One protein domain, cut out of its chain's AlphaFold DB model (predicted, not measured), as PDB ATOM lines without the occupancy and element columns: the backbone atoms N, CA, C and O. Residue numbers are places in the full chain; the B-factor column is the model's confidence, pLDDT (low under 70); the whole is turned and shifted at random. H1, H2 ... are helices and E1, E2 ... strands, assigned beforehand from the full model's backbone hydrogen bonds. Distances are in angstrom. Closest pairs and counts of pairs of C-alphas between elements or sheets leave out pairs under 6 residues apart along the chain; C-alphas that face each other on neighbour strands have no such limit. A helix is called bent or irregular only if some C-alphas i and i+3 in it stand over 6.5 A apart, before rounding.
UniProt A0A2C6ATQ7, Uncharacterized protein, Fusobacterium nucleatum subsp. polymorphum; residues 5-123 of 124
ATOM      1  N   ILE A   5     -12.436 -50.098  91.333       95.81
ATOM      2  CA  ILE A   5     -12.478 -51.311  92.148       95.81
ATOM      3  C   ILE A   5     -13.779 -52.058  91.864       95.81
ATOM      4  O   ILE A   5     -14.748 -51.467  91.386       95.81
ATOM      5  N   SER A   6     -13.816 -53.347  92.185       96.75
ATOM      6  CA  SER A   6     -15.042 -54.132  92.096       96.75
ATOM      7  C   SER A   6     -15.243 -55.023  93.308       96.75
ATOM      8  O   SER A   6     -14.276 -55.483  93.915       96.75
ATOM      9  N   TYR A   7     -16.501 -55.292  93.639       96.81
ATOM     10  CA  TYR A   7     -16.886 -56.238  94.682       96.81
ATOM     11  C   TYR A   7     -18.210 -56.926  94.327       96.81
ATOM     12  O   TYR A   7     -18.980 -56.427  93.511       96.81
ATOM     13  N   GLU A   8     -18.483 -58.075  94.943       97.44
ATOM     14  CA  GLU A   8     -19.741 -58.804  94.756       97.44
ATOM     15  C   GLU A   8     -20.805 -58.331  95.750       97.44
ATOM     16  O   GLU A   8     -20.557 -58.262  96.956       97.44
ATOM     17  N   LYS A   9     -22.016 -58.045  95.261       94.19
ATOM     18  CA  LYS A   9     -23.189 -57.727  96.090       94.19
ATOM     19  C   LYS A   9     -24.427 -58.373  95.485       94.19
ATOM     20  O   LYS A   9     -24.756 -58.129  94.330       94.19
ATOM     21  N   ASN A  10     -25.118 -59.202  96.269       95.19
ATOM     22  CA  ASN A  10     -26.313 -59.942  95.837       95.19
ATOM     23  C   ASN A  10     -26.108 -60.762  94.542       95.19
ATOM     24  O   ASN A  10     -27.009 -60.846  93.712       95.19
ATOM     25  N   GLY A  11     -24.918 -61.347  94.356       95.25
ATOM     26  CA  GLY A  11     -24.578 -62.143  93.169       95.25
ATOM     27  C   GLY A  11     -24.312 -61.328  91.897       95.25
ATOM     28  O   GLY A  11     -24.310 -61.898  90.808       95.25
ATOM     29  N   LYS A  12     -24.125 -60.008  92.020       95.81
ATOM     30  CA  LYS A  12     -23.725 -59.119  90.929       95.81
ATOM     31  C   LYS A  12     -22.387 -58.457  91.259       95.81
ATOM     32  O   LYS A  12     -22.228 -57.891  92.344       95.81
ATOM     33  N   THR A  13     -21.488 -58.426  90.278       97.44
ATOM     34  CA  THR A  13     -20.280 -57.601  90.329       97.44
ATOM     35  C   THR A  13     -20.652 -56.125  90.241       97.44
ATOM     36  O   THR A  13     -21.288 -55.676  89.283       97.44
ATOM     37  N   ILE A  14     -20.244 -55.362  91.246       97.69
ATOM     38  CA  ILE A  14     -20.396 -53.914  91.324       97.69
ATOM     39  C   ILE A  14     -19.046 -53.280  91.019       97.69
ATOM     40  O   ILE A  14     -18.040 -53.691  91.593       97.69
ATOM     41  N   TYR A  15     -19.027 -52.279  90.140       97.56
ATOM     42  CA  TYR A  15     -17.834 -51.501  89.811       97.56
ATOM     43  C   TYR A  15     -17.958 -50.101  90.394       97.56
ATOM     44  O   TYR A  15     -18.980 -49.444  90.209       97.56
ATOM     45  N   VAL A  16     -16.909 -49.650  91.074       97.69
ATOM     46  CA  VAL A  16     -16.879 -48.368  91.777       97.69
ATOM     47  C   VAL A  16     -15.600 -47.623  91.430       97.69
ATOM     48  O   VAL A  16     -14.500 -48.158  91.574       97.69
ATOM     49  N   GLN A  17     -15.720 -46.366  91.022       96.94
ATOM     50  CA  GLN A  17     -14.590 -45.451  90.964       96.94
ATOM     51  C   GLN A  17     -14.248 -45.005  92.387       96.94
ATOM     52  O   GLN A  17     -15.055 -44.373  93.067       96.94
ATOM     53  N   LYS A  18     -13.040 -45.340  92.849       92.88
ATOM     54  CA  LYS A  18     -12.617 -45.204  94.253       92.88
ATOM     55  C   LYS A  18     -12.605 -43.755  94.773       92.88
ATOM     56  O   LYS A  18     -12.567 -43.573  95.984       92.88
ATOM     57  N   GLY A  19     -12.636 -42.759  93.887       87.88
ATOM     58  CA  GLY A  19     -12.420 -41.354  94.235       87.88
ATOM     59  C   GLY A  19     -10.943 -41.066  94.513       87.88
ATOM     60  O   GLY A  19     -10.062 -41.804  94.058       87.88
ATOM     61  N   ILE A  20     -10.677 -40.001  95.269       90.94
ATOM     62  CA  ILE A  20      -9.335 -39.590  95.690       90.94
ATOM     63  C   ILE A  20      -9.220 -39.631  97.216       90.94
ATOM     64  O   ILE A  20     -10.219 -39.508  97.921       90.94
ATOM     65  N   LEU A  21      -8.002 -39.797  97.734       89.31
ATOM     66  CA  LEU A  21      -7.734 -39.564  99.152       89.31
ATOM     67  C   LEU A  21      -7.498 -38.067  99.363       89.31
ATOM     68  O   LEU A  21      -6.602 -37.499  98.745       89.31
ATOM     69  N   CYS A  22      -8.279 -37.449 100.242       90.25
ATOM     70  CA  CYS A  22      -8.118 -36.056 100.650       90.25
ATOM     71  C   CYS A  22      -8.371 -35.911 102.155       90.25
ATOM     72  O   CYS A  22      -9.038 -36.751 102.765       90.25
ATOM     73  N   ASP A  23      -7.866 -34.836 102.757       93.44
ATOM     74  CA  ASP A  23      -8.268 -34.444 104.106       93.44
ATOM     75  C   ASP A  23      -9.647 -33.777 104.039       93.44
ATOM     76  O   ASP A  23      -9.799 -32.659 103.550       93.44
ATOM     77  N   ILE A  24     -10.667 -34.487 104.516       92.88
ATOM     78  CA  ILE A  24     -12.062 -34.034 104.474       92.88
ATOM     79  C   ILE A  24     -12.316 -32.784 105.327       92.88
ATOM     80  O   ILE A  24     -13.309 -32.100 105.101       92.88
ATOM     81  N   SER A  25     -11.431 -32.457 106.279       92.12
ATOM     82  CA  SER A  25     -11.534 -31.221 107.070       92.12
ATOM     83  C   SER A  25     -11.218 -29.960 106.255       92.12
ATOM     84  O   SER A  25     -11.540 -28.845 106.674       92.12
ATOM     85  N   LEU A  26     -10.632 -30.133 105.065       94.00
ATOM     86  CA  LEU A  26     -10.345 -29.074 104.096       94.00
ATOM     87  C   LEU A  26     -11.499 -28.840 103.109       94.00
ATOM     88  O   LEU A  26     -11.332 -28.102 102.141       94.00
ATOM     89  N   LEU A  27     -12.661 -29.457 103.331       96.19
ATOM     90  CA  LEU A  27     -13.873 -29.271 102.537       96.19
ATOM     91  C   LEU A  27     -15.025 -28.798 103.435       96.19
ATOM     92  O   LEU A  27     -15.043 -29.034 104.639       96.19
ATOM     93  N   ASP A  28     -16.000 -28.114 102.841       95.19
ATOM     94  CA  ASP A  28     -17.210 -27.622 103.514       95.19
ATOM     95  C   ASP A  28     -18.284 -28.712 103.692       95.19
ATOM     96  O   ASP A  28     -19.093 -28.661 104.619       95.19
ATOM     97  N   LYS A  29     -18.297 -29.700 102.794       95.69
ATOM     98  CA  LYS A  29     -19.204 -30.855 102.771       95.69
ATOM     99  C   LYS A  29     -18.580 -32.001 101.958       95.69
ATOM    100  O   LYS A  29     -17.564 -31.782 101.296       95.69
ATOM    101  N   PRO A  30     -19.171 -33.211 101.960       97.00
ATOM    102  CA  PRO A  30     -18.725 -34.284 101.078       97.00
ATOM    103  C   PRO A  30     -18.841 -33.868  99.610       97.00
ATOM    104  O   PRO A  30     -19.874 -33.339  99.188       97.00
ATOM    105  N   ARG A  31     -17.774 -34.083  98.839       97.81
ATOM    106  CA  ARG A  31     -17.688 -33.698  97.424       97.81
ATOM    107  C   ARG A  31     -16.975 -34.769  96.615       97.81
ATOM    108  O   ARG A  31     -16.119 -35.482  97.131       97.81
ATOM    109  N   ILE A  32     -17.314 -34.880  95.338       97.94
ATOM    110  CA  ILE A  32     -16.630 -35.781  94.407       97.94
ATOM    111  C   ILE A  32     -15.407 -35.059  93.837       97.94
ATOM    112  O   ILE A  32     -15.517 -33.930  93.365       97.94
ATOM    113  N   TRP A  33     -14.244 -35.705  93.859       97.12
ATOM    114  CA  TRP A  33     -13.063 -35.145  93.205       97.12
ATOM    115  C   TRP A  33     -13.185 -35.226  91.683       97.12
ATOM    116  O   TRP A  33     -13.522 -36.284  91.141       97.12
ATOM    117  N   VAL A  34     -12.884 -34.117  91.013       96.00
ATOM    118  CA  VAL A  34     -12.876 -33.969  89.558       96.00
ATOM    119  C   VAL A  34     -11.645 -33.159  89.178       96.00
ATOM    120  O   VAL A  34     -11.398 -32.117  89.768       96.00
ATOM    121  N   ASP A  35     -10.899 -33.624  88.178       93.88
ATOM    122  CA  ASP A  35      -9.801 -32.854  87.593       93.88
ATOM    123  C   ASP A  35     -10.380 -31.724  86.733       93.88
ATOM    124  O   ASP A  35     -11.038 -31.975  85.713       93.88
ATOM    125  N   PHE A  36     -10.153 -30.477  87.147       95.12
ATOM    126  CA  PHE A  36     -10.614 -29.294  86.419       95.12
ATOM    127  C   PHE A  36      -9.718 -28.927  85.229       95.12
ATOM    128  O   PHE A  36      -9.956 -27.923  84.554       95.12
ATOM    129  N   ASN A  37      -8.745 -29.771  84.881       89.31
ATOM    130  CA  ASN A  37      -8.032 -29.715  83.608       89.31
ATOM    131  C   ASN A  37      -8.778 -30.556  82.558       89.31
ATOM    132  O   ASN A  37      -8.375 -31.656  82.179       89.31
ATOM    133  N   GLY A  38      -9.917 -30.032  82.101       84.06
ATOM    134  CA  GLY A  38     -10.745 -30.636  81.055       84.06
ATOM    135  C   GLY A  38     -10.482 -30.043  79.663       84.06
ATOM    136  O   GLY A  38     -10.023 -28.905  79.551       84.06
ATOM    137  N   PRO A  39     -10.808 -30.770  78.577       86.62
ATOM    138  CA  PRO A  39     -10.668 -30.257  77.211       86.62
ATOM    139  C   PRO A  39     -11.757 -29.238  76.828       86.62
ATOM    140  O   PRO A  39     -11.643 -28.578  75.795       86.62
ATOM    141  N   TRP A  40     -12.812 -29.100  77.640       92.56
ATOM    142  CA  TRP A  40     -13.962 -28.239  77.368       92.56
ATOM    143  C   TRP A  40     -14.193 -27.213  78.477       92.56
ATOM    144  O   TRP A  40     -13.810 -27.399  79.628       92.56
ATOM    145  N   ILE A  41     -14.884 -26.133  78.114       91.19
ATOM    146  CA  ILE A  41     -15.312 -25.094  79.051       91.19
ATOM    147  C   ILE A  41     -16.533 -25.603  79.822       91.19
ATOM    148  O   ILE A  41     -17.522 -26.009  79.209       91.19
ATOM    149  N   ASP A  42     -16.471 -25.542  81.153       93.81
ATOM    150  CA  ASP A  42     -17.549 -25.927  82.075       93.81
ATOM    151  C   ASP A  42     -18.017 -27.391  81.958       93.81
ATOM    152  O   ASP A  42     -19.108 -27.724  82.429       93.81
ATOM    153  N   LEU A  43     -17.231 -28.271  81.333       96.44
ATOM    154  CA  LEU A  43     -17.565 -29.681  81.158       96.44
ATOM    155  C   LEU A  43     -16.341 -30.561  81.418       96.44
ATOM    156  O   LEU A  43     -15.340 -30.467  80.710       96.44
ATOM    157  N   TYR A  44     -16.453 -31.445  82.408       97.06
ATOM    158  CA  TYR A  44     -15.330 -32.226  82.927       97.06
ATOM    159  C   TYR A  44     -15.635 -33.719  82.972       97.06
ATOM    160  O   TYR A  44     -16.791 -34.136  83.063       97.06
ATOM    161  N   PHE A  45     -14.584 -34.537  82.925       96.75
ATOM    162  CA  PHE A  45     -14.708 -35.981  83.097       96.75
ATOM    163  C   PHE A  45     -15.096 -36.308  84.539       96.75
ATOM    164  O   PHE A  45     -14.430 -35.868  85.471       96.75
ATOM    165  N   LEU A  46     -16.142 -37.116  84.726       96.88
ATOM    166  CA  LEU A  46     -16.609 -37.506  86.057       96.88
ATOM    167  C   LEU A  46     -16.274 -38.967  86.359       96.88
ATOM    168  O   LEU A  46     -15.527 -39.262  87.294       96.88
ATOM    169  N   SER A  47     -16.810 -39.905  85.573       97.00
ATOM    170  CA  SER A  47     -16.587 -41.327  85.839       97.00
ATOM    171  C   SER A  47     -16.705 -42.233  84.620       97.00
ATOM    172  O   SER A  47     -17.416 -41.950  83.660       97.00
ATOM    173  N   GLN A  48     -16.006 -43.365  84.679       96.75
ATOM    174  CA  GLN A  48     -16.113 -44.460  83.709       96.75
ATOM    175  C   GLN A  48     -17.228 -45.458  84.072       96.75
ATOM    176  O   GLN A  48     -17.635 -46.260  83.237       96.75
ATOM    177  N   VAL A  49     -17.717 -45.423  85.315       97.44
ATOM    178  CA  VAL A  49     -18.693 -46.373  85.867       97.44
ATOM    179  C   VAL A  49     -19.812 -45.630  86.592       97.44
ATOM    180  O   VAL A  49     -19.710 -44.437  86.853       97.44
ATOM    181  N   ASP A  50     -20.894 -46.335  86.913       98.00
ATOM    182  CA  ASP A  50     -22.092 -45.722  87.501       98.00
ATOM    183  C   ASP A  50     -21.961 -45.382  88.977       98.00
ATOM    184  O   ASP A  50     -22.786 -44.645  89.492       98.00
ATOM    185  N   ILE A  51     -20.950 -45.902  89.669       98.31
ATOM    186  CA  ILE A  51     -20.781 -45.651  91.097       98.31
ATOM    187  C   ILE A  51     -19.429 -45.000  91.327       98.31
ATOM    188  O   ILE A  51     -18.392 -45.528  90.925       98.31
ATOM    189  N   ILE A  52     -19.435 -43.864  92.010       97.88
ATOM    190  CA  ILE A  52     -18.241 -43.109  92.387       97.88
ATOM    191  C   ILE A  52     -18.251 -42.846  93.886       97.88
ATOM    192  O   ILE A  52     -19.316 -42.740  94.487       97.88
ATOM    193  N   ARG A  53     -17.076 -42.748  94.506       97.44
ATOM    194  CA  ARG A  53     -16.972 -42.321  95.903       97.44
ATOM    195  C   ARG A  53     -16.737 -40.825  96.029       97.44
ATOM    196  O   ARG A  53     -15.905 -40.270  95.310       97.44
ATOM    197  N   ASP A  54     -17.443 -40.205  96.968       97.69
ATOM    198  CA  ASP A  54     -17.124 -38.856  97.431       97.69
ATOM    199  C   ASP A  54     -15.889 -38.845  98.351       97.69
ATOM    200  O   ASP A  54     -15.299 -39.882  98.670       97.69
ATOM    201  N   SER A  55     -15.508 -37.652  98.797       96.88
ATOM    202  CA  SER A  55     -14.406 -37.404  99.727       96.88
ATOM    203  C   SER A  55     -14.551 -38.122 101.075       96.88
ATOM    204  O   SER A  55     -13.545 -38.417 101.713       96.88
ATOM    205  N   ASN A  56     -15.775 -38.441 101.509       96.19
ATOM    206  CA  ASN A  56     -16.041 -39.206 102.731       96.19
ATOM    207  C   ASN A  56     -16.026 -40.726 102.496       96.19
ATOM    208  O   ASN A  56     -16.181 -41.501 103.441       96.19
ATOM    209  N   GLY A  57     -15.835 -41.169 101.251       95.19
ATOM    210  CA  GLY A  57     -15.873 -42.573 100.865       95.19
ATOM    211  C   GLY A  57     -17.284 -43.126 100.668       95.19
ATOM    212  O   GLY A  57     -17.416 -44.340 100.486       95.19
ATOM    213  N   ASN A  58     -18.320 -42.280 100.678       96.69
ATOM    214  CA  ASN A  58     -19.687 -42.710 100.395       96.69
ATOM    215  C   ASN A  58     -19.814 -43.062  98.917       96.69
ATOM    216  O   ASN A  58     -19.372 -42.305  98.058       96.69
ATOM    217  N   GLU A  59     -20.446 -44.193  98.617       97.44
ATOM    218  CA  GLU A  59     -20.736 -44.597  97.243       97.44
ATOM    219  C   GLU A  59     -21.983 -43.873  96.729       97.44
ATOM    220  O   GLU A  59     -23.054 -43.957  97.329       97.44
ATOM    221  N   ILE A  60     -21.826 -43.172  95.612       97.88
ATOM    222  CA  ILE A  60     -22.857 -42.397  94.930       97.88
ATOM    223  C   ILE A  60     -23.141 -43.077  93.595       97.88
ATOM    224  O   ILE A  60     -22.246 -43.185  92.757       97.88
ATOM    225  N   GLU A  61     -24.379 -43.534  93.404       98.12
ATOM    226  CA  GLU A  61     -24.867 -44.011  92.109       98.12
ATOM    227  C   GLU A  61     -25.262 -42.811  91.243       98.12
ATOM    228  O   GLU A  61     -26.157 -42.042  91.588       98.12
ATOM    229  N   LEU A  62     -24.550 -42.632  90.136       98.50
ATOM    230  CA  LEU A  62     -24.724 -41.542  89.193       98.50
ATOM    231  C   LEU A  62     -25.911 -41.819  88.274       98.50
ATOM    232  O   LEU A  62     -25.999 -42.862  87.625       98.50
ATOM    233  N   THR A  63     -26.789 -40.829  88.158       98.19
ATOM    234  CA  THR A  63     -27.874 -40.814  87.179       98.19
ATOM    235  C   THR A  63     -27.822 -39.528  86.371       98.19
ATOM    236  O   THR A  63     -27.410 -38.483  86.875       98.19
ATOM    237  N   GLU A  64     -28.269 -39.577  85.120       98.19
ATOM    238  CA  GLU A  64     -28.351 -38.382  84.282       98.19
ATOM    239  C   GLU A  64     -29.229 -37.306  84.941       98.19
ATOM    240  O   GLU A  64     -30.268 -37.609  85.530       98.19
ATOM    241  N   ASN A  65     -28.804 -36.047  84.838       98.19
ATOM    242  CA  ASN A  65     -29.411 -34.874  85.470       98.19
ATOM    243  C   ASN A  65     -29.310 -34.807  87.006       98.19
ATOM    244  O   ASN A  65     -29.931 -33.938  87.616       98.19
ATOM    245  N   MET A  66     -28.523 -35.676  87.645       98.25
ATOM    246  CA  MET A  66     -28.239 -35.569  89.079       98.25
ATOM    247  C   MET A  66     -27.366 -34.344  89.371       98.25
ATOM    248  O   MET A  66     -26.319 -34.175  88.749       98.25
ATOM    249  N   GLU A  67     -27.760 -33.515  90.337       98.00
ATOM    250  CA  GLU A  67     -26.896 -32.458  90.869       98.00
ATOM    251  C   GLU A  67     -25.874 -33.039  91.851       98.00
ATOM    252  O   GLU A  67     -26.209 -33.835  92.730       98.00
ATOM    253  N   ILE A  68     -24.618 -32.628  91.700       98.12
ATOM    254  CA  ILE A  68     -23.495 -33.063  92.524       98.12
ATOM    255  C   ILE A  68     -22.618 -31.876  92.911       98.12
ATOM    256  O   ILE A  68     -22.484 -30.902  92.172       98.12
ATOM    257  N   SER A  69     -21.970 -31.991  94.066       97.88
ATOM    258  CA  SER A  69     -20.928 -31.062  94.492       97.88
ATOM    259  C   SER A  69     -19.563 -31.691  94.265       97.88
ATOM    260  O   SER A  69     -19.326 -32.844  94.640       97.88
ATOM    261  N   ILE A  70     -18.666 -30.927  93.652       97.94
ATOM    262  CA  ILE A  70     -17.355 -31.400  93.215       97.94
ATOM    263  C   ILE A  70     -16.243 -30.483  93.723       97.94
ATOM    264  O   ILE A  70     -16.514 -29.372  94.198       97.94
ATOM    265  N   PHE A  71     -15.006 -30.968  93.665       97.88
ATOM    266  CA  PHE A  71     -13.817 -30.191  93.995       97.88
ATOM    267  C   PHE A  71     -12.587 -30.662  93.216       97.88
ATOM    268  O   PHE A  71     -12.538 -31.815  92.781       97.88
ATOM    269  N   ASP A  72     -11.587 -29.792  93.147       97.31
ATOM    270  CA  ASP A  72     -10.214 -30.127  92.781       97.31
ATOM    271  C   ASP A  72      -9.238 -29.537  93.808       97.31
ATOM    272  O   ASP A  72      -9.583 -28.628  94.573       97.31
ATOM    273  N   PHE A  73      -8.026 -30.080  93.865       96.25
ATOM    274  CA  PHE A  73      -6.995 -29.558  94.752       96.25
ATOM    275  C   PHE A  73      -6.475 -28.225  94.234       96.25
ATOM    276  O   PHE A  73      -6.059 -28.118  93.084       96.25
ATOM    277  N   ASP A  74      -6.444 -27.237  95.118       96.56
ATOM    278  CA  ASP A  74      -5.880 -25.924  94.831       96.56
ATOM    279  C   ASP A  74      -5.225 -25.351  96.095       96.56
ATOM    280  O   ASP A  74      -5.376 -25.887  97.205       96.56
ATOM    281  N   SER A  75      -4.404 -24.322  95.924       95.44
ATOM    282  CA  SER A  75      -3.702 -23.653  97.022       95.44
ATOM    283  C   SER A  75      -3.835 -22.143  96.928       95.44
ATOM    284  O   SER A  75      -3.867 -21.576  95.838       95.44
ATOM    285  N   ASP A  76      -3.864 -21.490  98.087       94.19
ATOM    286  CA  ASP A  76      -3.825 -20.036  98.167       94.19
ATOM    287  C   ASP A  76      -2.443 -19.476  97.770       94.19
ATOM    288  O   ASP A  76      -1.467 -20.195  97.531       94.19
ATOM    289  N   GLU A  77      -2.337 -18.150  97.746       94.06
ATOM    290  CA  GLU A  77      -1.100 -17.412  97.456       94.06
ATOM    291  C   GLU A  77       0.064 -17.701  98.426       94.06
ATOM    292  O   GLU A  77       1.221 -17.428  98.106       94.06
ATOM    293  N   ASN A  78      -0.228 -18.277  99.595       95.62
ATOM    294  CA  ASN A  78       0.743 -18.671 100.613       95.62
ATOM    295  C   ASN A  78       1.036 -20.180 100.588       95.62
ATOM    296  O   ASN A  78       1.731 -20.680 101.475       95.62
ATOM    297  N   ASN A  79       0.539 -20.903  99.577       93.75
ATOM    298  CA  ASN A  79       0.691 -22.346  99.412       93.75
ATOM    299  C   ASN A  79       0.018 -23.171 100.533       93.75
ATOM    300  O   ASN A  79       0.423 -24.306 100.808       93.75
ATOM    301  N   ASN A  80      -1.006 -22.617 101.191       94.19
ATOM    302  CA  ASN A  80      -1.916 -23.388 102.038       94.19
ATOM    303  C   ASN A  80      -3.021 -23.998 101.172       94.19
ATOM    304  O   ASN A  80      -3.432 -23.401 100.183       94.19
ATOM    305  N   SER A  81      -3.540 -25.165 101.561       94.88
ATOM    306  CA  SER A  81      -4.647 -25.785 100.827       94.88
ATOM    307  C   SER A  81      -5.900 -24.913 100.884       94.88
ATOM    308  O   SER A  81      -6.386 -24.579 101.967       94.88
ATOM    309  N   ASP A  82      -6.432 -24.607  99.707       96.50
ATOM    310  CA  ASP A  82      -7.695 -23.907  99.525       96.50
ATOM    311  C   ASP A  82      -8.381 -24.500  98.294       96.50
ATOM    312  O   ASP A  82      -8.304 -23.962  97.201       96.50
ATOM    313  N   ASN A  83      -8.960 -25.692  98.456       97.38
ATOM    314  CA  ASN A  83      -9.501 -26.469  97.340       97.38
ATOM    315  C   ASN A  83     -10.516 -25.665  96.517       97.38
ATOM    316  O   ASN A  83     -11.395 -25.000  97.081       97.38
ATOM    317  N   LEU A  84     -10.438 -25.800  95.190       97.56
ATOM    318  CA  LEU A  84     -11.394 -25.196  94.274       97.56
ATOM    319  C   LEU A  84     -12.665 -26.040  94.246       97.56
ATOM    320  O   LEU A  84     -12.630 -27.253  94.049       97.56
ATOM    321  N   LEU A  85     -13.804 -25.394  94.442       97.88
ATOM    322  CA  LEU A  85     -15.111 -26.016  94.567       97.88
ATOM    323  C   LEU A  85     -16.000 -25.624  93.389       97.88
ATOM    324  O   LEU A  85     -15.922 -24.511  92.868       97.88
ATOM    325  N   ALA A  86     -16.905 -26.526  93.020       98.00
ATOM    326  CA  ALA A  86     -18.000 -26.231  92.107       98.00
ATOM    327  C   ALA A  86     -19.223 -27.102  92.421       98.00
ATOM    328  O   ALA A  86     -19.142 -28.097  93.150       98.00
ATOM    329  N   ASP A  87     -20.361 -26.722  91.856       97.94
ATOM    330  CA  ASP A  87     -21.545 -27.569  91.763       97.94
ATOM    331  C   ASP A  87     -21.794 -27.881  90.279       97.94
ATOM    332  O   ASP A  87     -21.430 -27.109  89.385       97.94
ATOM    333  N   GLY A  88     -22.374 -29.040  89.990       97.81
ATOM    334  CA  GLY A  88     -22.550 -29.496  88.619       97.81
ATOM    335  C   GLY A  88     -23.697 -30.472  88.453       97.81
ATOM    336  O   GLY A  88     -24.236 -30.998  89.421       97.81
ATOM    337  N   ILE A  89     -24.052 -30.719  87.198       98.38
ATOM    338  CA  ILE A  89     -25.058 -31.696  86.803       98.38
ATOM    339  C   ILE A  89     -24.401 -32.838  86.025       98.38
ATOM    340  O   ILE A  89     -23.578 -32.611  85.132       98.38
ATOM    341  N   VAL A  90     -24.747 -34.071  86.381       98.62
ATOM    342  CA  VAL A  90     -24.251 -35.288  85.731       98.62
ATOM    343  C   VAL A  90     -24.884 -35.423  84.352       98.62
ATOM    344  O   VAL A  90     -26.108 -35.387  84.218       98.62
ATOM    345  N   ILE A  91     -24.059 -35.628  83.327       98.12
ATOM    346  CA  ILE A  91     -24.520 -35.865  81.957       98.12
ATOM    347  C   ILE A  91     -23.863 -37.113  81.372       98.12
ATOM    348  O   ILE A  91     -22.700 -37.414  81.664       98.12
ATOM    349  N   LEU A  92     -24.590 -37.833  80.521       97.94
ATOM    350  CA  LEU A  92     -24.010 -38.941  79.769       97.94
ATOM    351  C   LEU A  92     -23.026 -38.402  78.720       97.94
ATOM    352  O   LEU A  92     -23.306 -37.415  78.034       97.94
ATOM    353  N   ASN A  93     -21.876 -39.058  78.567       97.00
ATOM    354  CA  ASN A  93     -20.921 -38.700  77.528       97.00
ATOM    355  C   ASN A  93     -21.434 -39.127  76.143       97.00
ATOM    356  O   ASN A  93     -21.237 -40.260  75.710       97.00
ATOM    357  N   ASN A  94     -22.039 -38.178  75.432       95.25
ATOM    358  CA  ASN A  94     -22.474 -38.330  74.042       95.25
ATOM    359  C   ASN A  94     -21.647 -37.464  73.074       95.25
ATOM    360  O   ASN A  94     -22.100 -37.162  71.972       95.25
ATOM    361  N   THR A  95     -20.446 -37.033  73.476       91.38
ATOM    362  CA  THR A  95     -19.597 -36.136  72.667       91.38
ATOM    363  C   THR A  95     -18.991 -36.824  71.439       91.38
ATOM    364  O   THR A  95     -18.596 -36.154  70.491       91.38
ATOM    365  N   GLY A  96     -18.910 -38.159  71.449       91.44
ATOM    366  CA  GLY A  96     -18.155 -38.946  70.466       91.44
ATOM    367  C   GLY A  96     -16.651 -39.019  70.763       91.44
ATOM    368  O   GLY A  96     -15.943 -39.797  70.125       91.44
ATOM    369  N   GLU A  97     -16.173 -38.274  71.760       92.00
ATOM    370  CA  GLU A  97     -14.790 -38.267  72.225       92.00
ATOM    371  C   GLU A  97     -14.672 -38.968  73.587       92.00
ATOM    372  O   GLU A  97     -15.630 -39.063  74.357       92.00
ATOM    373  N   TYR A  98     -13.474 -39.474  73.894       92.69
ATOM    374  CA  TYR A  98     -13.165 -40.139  75.168       92.69
ATOM    375  C   TYR A  98     -14.198 -41.216  75.576       92.69
ATOM    376  O   TYR A  98     -14.722 -41.169  76.690       92.69
ATOM    377  N   PRO A  99     -14.474 -42.229  74.727       92.81
ATOM    378  CA  PRO A  99     -15.562 -43.197  74.939       92.81
ATOM    379  C   PRO A  99     -15.391 -44.079  76.186       92.81
ATOM    380  O   PRO A  99     -16.321 -44.771  76.590       92.81
ATOM    381  N   ILE A 100     -14.203 -44.072  76.795       93.31
ATOM    382  CA  ILE A 100     -13.942 -44.737  78.073       93.31
ATOM    383  C   ILE A 100     -14.590 -44.004  79.260       93.31
ATOM    384  O   ILE A 100     -14.838 -44.613  80.296       93.31
ATOM    385  N   VAL A 101     -14.870 -42.704  79.129       95.25
ATOM    386  CA  VAL A 101     -15.574 -41.917  80.144       95.25
ATOM    387  C   VAL A 101     -17.066 -41.988  79.857       95.25
ATOM    388  O   VAL A 101     -17.517 -41.541  78.805       95.25
ATOM    389  N   LYS A 102     -17.829 -42.534  80.805       97.25
ATOM    390  CA  LYS A 102     -19.282 -42.683  80.701       97.25
ATOM    391  C   LYS A 102     -20.008 -41.408  81.114       97.25
ATOM    392  O   LYS A 102     -20.919 -40.967  80.423       97.25
ATOM    393  N   TRP A 103     -19.600 -40.833  82.238       98.06
ATOM    394  CA  TRP A 103     -20.238 -39.680  82.854       98.06
ATOM    395  C   TRP A 103     -19.331 -38.464  82.778       98.06
ATOM    396  O   TRP A 103     -18.141 -38.536  83.104       98.06
ATOM    397  N   LEU A 104     -19.921 -37.338  82.401       97.94
ATOM    398  CA  LEU A 104     -19.329 -36.015  82.520       97.94
ATOM    399  C   LEU A 104     -20.092 -35.225  83.584       97.94
ATOM    400  O   LEU A 104     -21.222 -35.564  83.944       97.94
ATOM    401  N   VAL A 105     -19.486 -34.146  84.059       98.19
ATOM    402  CA  VAL A 105     -20.156 -33.147  84.888       98.19
ATOM    403  C   VAL A 105     -20.117 -31.804  84.183       98.19
ATOM    404  O   VAL A 105     -19.052 -31.334  83.783       98.19
ATOM    405  N   LYS A 106     -21.289 -31.192  84.022       97.94
ATOM    406  CA  LYS A 106     -21.421 -29.825  83.521       97.94
ATOM    407  C   LYS A 106     -21.582 -28.874  84.698       97.94
ATOM    408  O   LYS A 106     -22.479 -29.074  85.514       97.94
ATOM    409  N   ILE A 107     -20.752 -27.843  84.775       98.12
ATOM    410  CA  ILE A 107     -20.793 -26.877  85.877       98.12
ATOM    411  C   ILE A 107     -22.086 -26.067  85.824       98.12
ATOM    412  O   ILE A 107     -22.492 -25.577  84.763       98.12
ATOM    413  N   ILE A 108     -22.713 -25.903  86.987       97.12
ATOM    414  CA  ILE A 108     -23.854 -25.011  87.189       97.12
ATOM    415  C   ILE A 108     -23.454 -23.908  88.177       97.12
ATOM    416  O   ILE A 108     -22.747 -24.173  89.147       97.12
ATOM    417  N   PRO A 109     -23.851 -22.646  87.939       94.25
ATOM    418  CA  PRO A 109     -23.483 -21.557  88.829       94.25
ATOM    419  C   PRO A 109     -24.183 -21.701  90.183       94.25
ATOM    420  O   PRO A 109     -25.406 -21.811  90.259       94.25
ATOM    421  N   ASN A 110     -23.404 -21.623  91.258       91.81
ATOM    422  CA  ASN A 110     -23.920 -21.460  92.603       91.81
ATOM    423  C   ASN A 110     -24.459 -20.031  92.788       91.81
ATOM    424  O   ASN A 110     -23.805 -19.056  92.412       91.81
ATOM    425  N   ASN A 111     -25.625 -19.895  93.424       88.88
ATOM    426  CA  ASN A 111     -26.285 -18.599  93.620       88.88
ATOM    427  C   ASN A 111     -25.448 -17.582  94.414       88.88
ATOM    428  O   ASN A 111     -25.597 -16.382  94.198       88.88
ATOM    429  N   LYS A 112     -24.603 -18.039  95.351       93.06
ATOM    430  CA  LYS A 112     -23.780 -17.161  96.200       93.06
ATOM    431  C   LYS A 112     -22.377 -16.962  95.633       93.06
ATOM    432  O   LYS A 112     -21.849 -15.860  95.722       93.06
ATOM    433  N   TYR A 113     -21.786 -18.014  95.073       93.88
ATOM    434  CA  TYR A 113     -20.350 -18.040  94.783       93.88
ATOM    435  C   TYR A 113     -19.998 -18.068  93.288       93.88
ATOM    436  O   TYR A 113     -18.834 -17.946  92.927       93.88
ATOM    437  N   GLY A 114     -20.983 -18.197  92.393       94.69
ATOM    438  CA  GLY A 114     -20.730 -18.341  90.960       94.69
ATOM    439  C   GLY A 114     -20.348 -19.773  90.573       94.69
ATOM    440  O   GLY A 114     -20.749 -20.730  91.228       94.69
ATOM    441  N   LYS A 115     -19.638 -19.938  89.451       95.88
ATOM    442  CA  LYS A 115     -19.325 -21.267  88.885       95.88
ATOM    443  C   LYS A 115     -18.264 -22.028  89.679       95.88
ATOM    444  O   LYS A 115     -18.438 -23.211  89.938       95.88
ATOM    445  N   PHE A 116     -17.196 -21.329  90.043       96.38
ATOM    446  CA  PHE A 116     -16.080 -21.854  90.815       96.38
ATOM    447  C   PHE A 116     -15.822 -20.923  91.984       96.38
ATOM    448  O   PHE A 116     -15.979 -19.709  91.847       96.38
ATOM    449  N   TYR A 117     -15.451 -21.501  93.114       96.75
ATOM    450  CA  TYR A 117     -15.201 -20.769  94.346       96.75
ATOM    451  C   TYR A 117     -14.243 -21.544  95.228       96.75
ATOM    452  O   TYR A 117     -14.190 -22.769  95.151       96.75
ATOM    453  N   TRP A 118     -13.489 -20.851  96.068       96.75
ATOM    454  CA  TRP A 118     -12.557 -21.512  96.971       96.75
ATOM    455  C   TRP A 118     -13.273 -21.957  98.242       96.75
ATOM    456  O   TRP A 118     -14.283 -21.374  98.654       96.75
ATOM    457  N   VAL A 119     -12.776 -23.004  98.901       96.06
ATOM    458  CA  VAL A 119     -13.375 -23.451 100.167       96.06
ATOM    459  C   VAL A 119     -13.337 -22.349 101.226       96.06
ATOM    460  O   VAL A 119     -14.274 -22.232 102.021       96.06
ATOM    461  N   SER A 120     -12.323 -21.484 101.219       95.06
ATOM    462  CA  SER A 120     -12.241 -20.307 102.087       95.06
ATOM    463  C   SER A 120     -13.418 -19.329 101.923       95.06
ATOM    464  O   SER A 120     -13.830 -18.711 102.912       95.06
ATOM    465  N   ASP A 121     -14.051 -19.258 100.745       93.94
ATOM    466  CA  ASP A 121     -15.244 -18.430 100.504       93.94
ATOM    467  C   ASP A 121     -16.475 -18.923 101.279       93.94
ATOM    468  O   ASP A 121     -17.383 -18.146 101.588       93.94
ATOM    469  N   THR A 122     -16.504 -20.212 101.630       91.62
ATOM    470  CA  THR A 122     -17.635 -20.858 102.317       91.62
ATOM    471  C   THR A 122     -17.603 -20.703 103.836       91.62
ATOM    472  O   THR A 122     -18.624 -20.895 104.493       91.62
ATOM    473  N   LYS A 123     -16.448 -20.330 104.403       83.12
ATOM    474  CA  LYS A 123     -16.219 -20.227 105.856       83.12
ATOM    475  C   LYS A 123     -16.646 -18.874 106.454       83.12
ATOM    476  O   LYS A 123     -16.405 -18.642 107.637       83.12
TER     477      LYS A 123
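What this domain is: This is residues 5 to 123 of the 124 residues of an uncharacterized protein of Fusobacterium nucleatum subsp. polymorphum (UniProt A0A2C6ATQ7). A strongly twisted sheet of E3, E6, E7, E8 and E9, with the bent strand E7 running through it, makes the body, and a smaller sheet at one end extends into the hairpin of E1 and E2, whose residues 8 to 13 stick out free. The long stretch of residues 18 to 42 folds back to the body, where residues 32 to 33 pair parallel with residues 70 to 71 of E6. The printed part has 119 residues, with nine named strands, E1 to E9 in order, and then one short helix, H1; the smaller sheet is mixed, in the order E1 E2 E4 E5, and the larger is branched, its neighbour pairs antiparallel. The class is mostly strand, though under half of the residues are in named elements. The whole is compact, with a radius of gyration of the C-alphas of 14.8 A, yet elongated, spanning 49 by 31 by 24 A.

Where its parts are: The longest strand, E7, is residues 84 to 92, 23.6 A from C-alpha 84 at (-11.394, -25.196, 94.274) to C-alpha 92, and bends by 61 degrees at residue 87. Beside it in the larger sheet are E6, residues 67 to 72, 17.0 A, E8, residues 103 to 108, 15.7 A, and E9, residues 116 to 118; E3 is residues 43 to 47. The smaller sheet has E1, residues 5 to 9, from C-alpha 5 at (-12.478, -51.311, 92.148), E2, residues 12 to 17, 16.4 A, E4, residues 51 to 53, and E5, residues 59 to 61. H1, residues 119 to 122, ends with C-alpha 122 at (-17.635, -20.858, 102.317).

How they stand to each other: E6 lies on one side of E7, and E8 and E9 on the other side, beside its residues 87 to 92 and 84 to 86. E6, E7 and E8 form a meander, each strand the antiparallel neighbour of the one before. N 70 and O 86 of E6 and E7 are 2.9 A apart, N 89 and O 106 of E7 and E8 2.8 A, and N 85 and O 117 of E7 and E9 2.7 A, within hydrogen-bond range. E3 is the antiparallel neighbour of E8, with N 44 and O 105 at 2.9 A. H1 only grazes this sheet and is too short for any O i to N i+4 pair; its one O i to N i+3 pair is within range. E3 and E4 meet only through their link. In the smaller sheet, E2 pairs antiparallel with E1, N 7 and O 14 at 3.0 A, and parallel with E4, N 17 and O 51 at 2.8 A. E4 and E5 are a hairpin, N 60 and O 52 at 2.8 A. E1 and E7 are apart.

The domain as a whole: The two C-alphas farthest apart, those of Gly 11 and Asn 78, are 50.9 A from each other. The printed part has no cut. The links from E2 to E3, 25 residues, and from E6 to E7, 11 residues, are long. The mean pLDDT of the printed part is 95.5, and no printed residue is under 70.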